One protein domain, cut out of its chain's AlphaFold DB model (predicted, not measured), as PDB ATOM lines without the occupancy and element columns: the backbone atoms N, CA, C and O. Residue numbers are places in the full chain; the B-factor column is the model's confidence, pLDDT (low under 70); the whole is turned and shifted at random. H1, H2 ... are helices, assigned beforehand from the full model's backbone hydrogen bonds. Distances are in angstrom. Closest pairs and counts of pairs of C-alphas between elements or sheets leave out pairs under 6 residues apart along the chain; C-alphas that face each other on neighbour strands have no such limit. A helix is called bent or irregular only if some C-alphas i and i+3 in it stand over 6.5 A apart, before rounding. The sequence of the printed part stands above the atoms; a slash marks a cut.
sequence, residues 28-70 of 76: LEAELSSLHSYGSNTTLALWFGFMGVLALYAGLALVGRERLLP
ATOM      1  N   LEU A  28     -43.062  51.964 -25.519       98.38
ATOM      2  CA  LEU A  28     -42.789  52.253 -26.931       98.38
ATOM      3  C   LEU A  28     -41.338  51.940 -27.322       98.38
ATOM      4  O   LEU A  28     -41.104  51.328 -28.362       98.38
ATOM      5  N   GLU A  29     -40.368  52.308 -26.484       98.38
ATOM      6  CA  GLU A  29     -38.949  51.992 -26.708       98.38
ATOM      7  C   GLU A  29     -38.692  50.477 -26.709       98.38
ATOM      8  O   GLU A  29     -37.915  49.959 -27.519       98.38
ATOM      9  N   ALA A  30     -39.375  49.736 -25.835       98.06
ATOM     10  CA  ALA A  30     -39.302  48.281 -25.811       98.06
ATOM     11  C   ALA A  30     -39.907  47.663 -27.084       98.06
ATOM     12  O   ALA A  30     -39.279  46.794 -27.685       98.06
ATOM     13  N   GLU A  31     -41.048  48.149 -27.579       97.81
ATOM     14  CA  GLU A  31     -41.600  47.708 -28.871       97.81
ATOM     15  C   GLU A  31     -40.642  48.005 -30.041       97.81
ATOM     16  O   GLU A  31     -40.396  47.144 -30.887       97.81
ATOM     17  N   LEU A  32     -40.010  49.184 -30.068       97.94
ATOM     18  CA  LEU A  32     -38.993  49.514 -31.076       97.94
ATOM     19  C   LEU A  32     -37.770  48.587 -30.996       97.94
ATOM     20  O   LEU A  32     -37.219  48.183 -32.025       97.94
ATOM     21  N   SER A  33     -37.354  48.220 -29.785       97.50
ATOM     22  CA  SER A  33     -36.247  47.282 -29.548       97.50
ATOM     23  C   SER A  33     -36.608  45.849 -29.954       97.50
ATOM     24  O   SER A  33     -35.765  45.119 -30.484       97.50
ATOM     25  N   SER A  34     -37.870  45.459 -29.761       96.88
ATOM     26  CA  SER A  34     -38.430  44.193 -30.238       96.88
ATOM     27  C   SER A  34     -38.319  44.086 -31.755       96.88
ATOM     28  O   SER A  34     -37.747  43.123 -32.267       96.88
ATOM     29  N   LEU A  35     -38.766  45.124 -32.468       97.25
ATOM     30  CA  LEU A  35     -38.703  45.191 -33.928       97.25
ATOM     31  C   LEU A  35     -37.262  45.160 -34.454       97.25
ATOM     32  O   LEU A  35     -36.992  44.459 -35.424       97.25
ATOM     33  N   HIS A  36     -36.323  45.843 -33.793       96.38
ATOM     34  CA  HIS A  36     -34.897  45.769 -34.149       96.38
ATOM     35  C   HIS A  36     -34.287  44.381 -33.921       96.38
ATOM     36  O   HIS A  36     -33.408  43.946 -34.666       96.38
ATOM     37  N   SER A  37     -34.733  43.684 -32.879       95.25
ATOM     38  CA  SER A  37     -34.258  42.334 -32.563       95.25
ATOM     39  C   SER A  37     -34.922  41.270 -33.444       95.25
ATOM     40  O   SER A  37     -34.436  40.140 -33.536       95.25
ATOM     41  N   TYR A  38     -36.028  41.608 -34.108       93.25
ATOM     42  CA  TYR A  38     -36.761  40.691 -34.965       93.25
ATOM     43  C   TYR A  38     -35.905  40.269 -36.167       93.25
ATOM     44  O   TYR A  38     -35.352  41.090 -36.891       93.25
ATOM     45  N   GLY A  39     -35.758  38.957 -36.363       89.44
ATOM     46  CA  GLY A  39     -34.911  38.380 -37.411       89.44
ATOM     47  C   GLY A  39     -33.426  38.236 -37.052       89.44
ATOM     48  O   GLY A  39     -32.750  37.427 -37.681       89.44
ATOM     49  N   SER A  40     -32.923  38.933 -36.026       94.94
ATOM     50  CA  SER A  40     -31.558  38.734 -35.509       94.94
ATOM     51  C   SER A  40     -31.541  37.815 -34.286       94.94
ATOM     52  O   SER A  40     -30.792  36.840 -34.245       94.94
ATOM     53  N   ASN A  41     -32.400  38.085 -33.303       96.19
ATOM     54  CA  ASN A  41     -32.545  37.288 -32.095       96.19
ATOM     55  C   ASN A  41     -34.012  37.263 -31.652       96.19
ATOM     56  O   ASN A  41     -34.494  38.152 -30.947       96.19
ATOM     57  N   THR A  42     -34.710  36.195 -32.039       96.00
ATOM     58  CA  THR A  42     -36.135  35.999 -31.741       96.00
ATOM     59  C   THR A  42     -36.433  36.009 -30.245       96.00
ATOM     60  O   THR A  42     -37.460  36.542 -29.836       96.00
ATOM     61  N   THR A  43     -35.542  35.467 -29.409       97.38
ATOM     62  CA  THR A  43     -35.737  35.450 -27.953       97.38
ATOM     63  C   THR A  43     -35.733  36.864 -27.379       97.38
ATOM     64  O   THR A  43     -36.610  37.201 -26.587       97.38
ATOM     65  N   LEU A  44     -34.789  37.712 -27.806       96.94
ATOM     66  CA  LEU A  44     -34.760  39.121 -27.401       96.94
ATOM     67  C   LEU A  44     -35.951  39.899 -27.957       96.94
ATOM     68  O   LEU A  44     -36.542  40.683 -27.222       96.94
ATOM     69  N   ALA A  45     -36.343  39.651 -29.209       97.50
ATOM     70  CA  ALA A  45     -37.523  40.280 -29.798       97.50
ATOM     71  C   ALA A  45     -38.783  39.987 -28.967       97.50
ATOM     72  O   ALA A  45     -39.483  40.902 -28.542       97.50
ATOM     73  N   LEU A  46     -39.021  38.714 -28.637       98.06
ATOM     74  CA  LEU A  46     -40.159  38.309 -27.810       98.06
ATOM     75  C   LEU A  46     -40.099  38.906 -26.401       98.06
ATOM     76  O   LEU A  46     -41.125  39.342 -25.886       98.06
ATOM     77  N   TRP A  47     -38.914  38.951 -25.789       97.81
ATOM     78  CA  TRP A  47     -38.732  39.565 -24.475       97.81
ATOM     79  C   TRP A  47     -39.095  41.052 -24.489       97.81
ATOM     80  O   TRP A  47     -39.893  41.503 -23.668       97.81
ATOM     81  N   PHE A  48     -38.541  41.807 -25.437       97.88
ATOM     82  CA  PHE A  48     -38.809  43.234 -25.557       97.88
ATOM     83  C   PHE A  48     -40.273  43.517 -25.886       97.88
ATOM     84  O   PHE A  48     -40.854  44.390 -25.252       97.88
ATOM     85  N   GLY A  49     -40.896  42.751 -26.786       97.94
ATOM     86  CA  GLY A  49     -42.319  42.913 -27.097       97.94
ATOM     87  C   GLY A  49     -43.210  42.589 -25.896       97.94
ATOM     88  O   GLY A  49     -44.137  43.322 -25.576       97.94
ATOM     89  N   PHE A  50     -42.899  41.529 -25.145       98.25
ATOM     90  CA  PHE A  50     -43.645  41.216 -23.927       98.25
ATOM     91  C   PHE A  50     -43.538  42.339 -22.883       98.25
ATOM     92  O   PHE A  50     -44.549  42.780 -22.335       98.25
ATOM     93  N   MET A  51     -42.325  42.840 -22.635       98.19
ATOM     94  CA  MET A  51     -42.103  43.947 -21.701       98.19
ATOM     95  C   MET A  51     -42.722  45.262 -22.192       98.19
ATOM     96  O   MET A  51     -43.238  46.024 -21.374       98.19
ATOM     97  N   GLY A  52     -42.713  45.507 -23.504       97.94
ATOM     98  CA  GLY A  52     -43.342  46.661 -24.143       97.94
ATOM     99  C   GLY A  52     -44.843  46.685 -23.908       97.94
ATOM    100  O   GLY A  52     -45.357  47.630 -23.306       97.94
ATOM    101  N   VAL A  53     -45.532  45.596 -24.252       98.31
ATOM    102  CA  VAL A  53     -46.963  45.417 -23.973       98.31
ATOM    103  C   VAL A  53     -47.280  45.596 -22.487       98.31
ATOM    104  O   VAL A  53     -48.236  46.299 -22.151       98.31
ATOM    105  N   LEU A  54     -46.490  45.010 -21.579       98.25
ATOM    106  CA  LEU A  54     -46.711  45.162 -20.136       98.25
ATOM    107  C   LEU A  54     -46.565  46.614 -19.668       98.25
ATOM    108  O   LEU A  54     -47.403  47.094 -18.902       98.25
ATOM    109  N   ALA A  55     -45.529  47.321 -20.122       97.88
ATOM    110  CA  ALA A  55     -45.298  48.715 -19.758       97.88
ATOM    111  C   ALA A  55     -46.397  49.633 -20.314       97.88
ATOM    112  O   ALA A  55     -46.917  50.473 -19.578       97.88
ATOM    113  N   LEU A  56     -46.828  49.421 -21.563       97.38
ATOM    114  CA  LEU A  56     -47.947  50.150 -22.165       97.38
ATOM    115  C   LEU A  56     -49.261  49.884 -21.424       97.38
ATOM    116  O   LEU A  56     -50.009  50.821 -21.147       97.38
ATOM    117  N   TYR A  57     -49.536  48.630 -21.061       96.62
ATOM    118  CA  TYR A  57     -50.719  48.283 -20.279       96.62
ATOM    119  C   TYR A  57     -50.691  48.952 -18.900       96.62
ATOM    120  O   TYR A  57     -51.673  49.573 -18.489       96.62
ATOM    121  N   ALA A  58     -49.558  48.887 -18.202       96.12
ATOM    122  CA  ALA A  58     -49.406  49.528 -16.903       96.12
ATOM    123  C   ALA A  58     -49.565  51.053 -17.001       96.12
ATOM    124  O   ALA A  58     -50.323  51.641 -16.230       96.12
ATOM    125  N   GLY A  59     -48.911  51.687 -17.976       96.19
ATOM    126  CA  GLY A  59     -48.985  53.127 -18.197       96.19
ATOM    127  C   GLY A  59     -50.392  53.588 -18.558       96.19
ATOM    128  O   GLY A  59     -50.941  54.454 -17.886       96.19
ATOM    129  N   LEU A  60     -51.009  52.993 -19.579       95.38
ATOM    130  CA  LEU A  60     -52.271  53.483 -20.139       95.38
ATOM    131  C   LEU A  60     -53.508  52.969 -19.399       95.38
ATOM    132  O   LEU A  60     -54.435  53.742 -19.162       95.38
ATOM    133  N   ALA A  61     -53.557  51.685 -19.036       94.06
ATOM    134  CA  ALA A  61     -54.739  51.096 -18.411       94.06
ATOM    135  C   ALA A  61     -54.726  51.277 -16.887       94.06
ATOM    136  O   ALA A  61     -55.660  51.868 -16.345       94.06
ATOM    137  N   LEU A  62     -53.665  50.826 -16.210       94.31
ATOM    138  CA  LEU A  62     -53.618  50.817 -14.740       94.31
ATOM    139  C   LEU A  62     -53.369  52.202 -14.138       94.31
ATOM    140  O   LEU A  62     -53.978  52.556 -13.130       94.31
ATOM    141  N   VAL A  63     -52.465  52.996 -14.712       93.56
ATOM    142  CA  VAL A  63     -52.174  54.337 -14.181       93.56
ATOM    143  C   VAL A  63     -53.023  55.384 -14.892       93.56
ATOM    144  O   VAL A  63     -53.803  56.079 -14.245       93.56
ATOM    145  N   GLY A  64     -52.951  55.454 -16.219       91.62
ATOM    146  CA  GLY A  64     -53.649  56.455 -17.020       91.62
ATOM    147  C   GLY A  64     -55.165  56.398 -16.845       91.62
ATOM    148  O   GLY A  64     -55.799  57.358 -16.408       91.62
ATOM    149  N   ARG A  65     -55.775  55.258 -17.165       93.12
ATOM    150  CA  ARG A  65     -57.235  55.136 -17.173       93.12
ATOM    151  C   ARG A  65     -57.838  54.969 -15.784       93.12
ATOM    152  O   ARG A  65     -58.880  55.562 -15.524       93.12
ATOM    153  N   GLU A  66     -57.230  54.165 -14.921       93.62
ATOM    154  CA  GLU A  66     -57.818  53.821 -13.619       93.62
ATOM    155  C   GLU A  66     -57.477  54.812 -12.499       93.62
ATOM    156  O   GLU A  66     -58.243  54.914 -11.542       93.62
ATOM    157  N   ARG A  67     -56.375  55.568 -12.601       90.88
ATOM    158  CA  ARG A  67     -55.966  56.526 -11.556       90.88
ATOM    159  C   ARG A  67     -55.966  57.967 -12.043       90.88
ATOM    160  O   ARG A  67     -56.632  58.811 -11.447       90.88
ATOM    161  N   LEU A  68     -55.279  58.246 -13.148       90.25
ATOM    162  CA  LEU A  68     -55.080  59.605 -13.646       90.25
ATOM    163  C   LEU A  68     -56.384  60.223 -14.169       90.25
ATOM    164  O   LEU A  68     -56.759  61.302 -13.717       90.25
ATOM    165  N   LEU A  69     -57.105  59.555 -15.078       89.19
ATOM    166  CA  LEU A  69     -58.345  60.094 -15.655       89.19
ATOM    167  C   LEU A  69     -59.429  60.398 -14.601       89.19
ATOM    168  O   LEU A  69     -60.029  61.471 -14.687       89.19
ATOM    169  N   PRO A  70     -59.699  59.533 -13.602       90.62
ATOM    170  CA  PRO A  70     -60.645  59.851 -12.535       90.62
ATOM    171  C   PRO A  70     -60.213  61.057 -11.698       90.62
ATOM    172  O   PRO A  70     -61.037  61.930 -11.444       90.62
TER     173      PRO A  70
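Overview. This is residues 28 to 70 of the 76 residues of an uncharacterized protein of Halobacteriales archaeon SW_8_65_20 (UniProt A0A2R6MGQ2). A long helix, H2, makes the length of a slim rod, and a short helix, H1, folds back alongside its first part to form a lopsided helical hairpin. Beyond that overlap the last part of H2, residues 57 to 70, continues alone. The printed part has 43 residues, with two named helices in the order H1, H2 and no named strand: all helix. It is loose, with a radius of gyration of the C-alphas of 12.6 A and spans of 43 by 13 by 7 A.

Along the chain. H2, residues 42 to 70, is 39.2 A long and ends with C-alpha 70 at (-60.645, 59.851, -12.535). It has a kink of 28 degrees near residue 64 and is only just irregular: C-alphas 66 and 69 are 6.6 A apart. H1, residues 28 to 37, is 14.2 A long and begins with C-alpha 28 at (-42.789, 52.253, -26.931).

Arrangement. H2 touches H1 with residues 44 to 56 alone; the closest C-alphas, those of Ala 45 and Ser 34, are 4.0 A apart. The two run opposite ways at a shallow tilt of 11 degrees, a helical hairpin. Every O i to N i+4 pair is within hydrogen-bond range in H1, and 20 of 25 are in H2.

Size, cuts and confidence. The C-alphas farthest apart, those of Ser 40 and Pro 70, are 42.7 A apart. The link from H1 to H2 is tight, and the printed part has no cut. The mean pLDDT of the printed part is 95.8, and no printed residue is under 70.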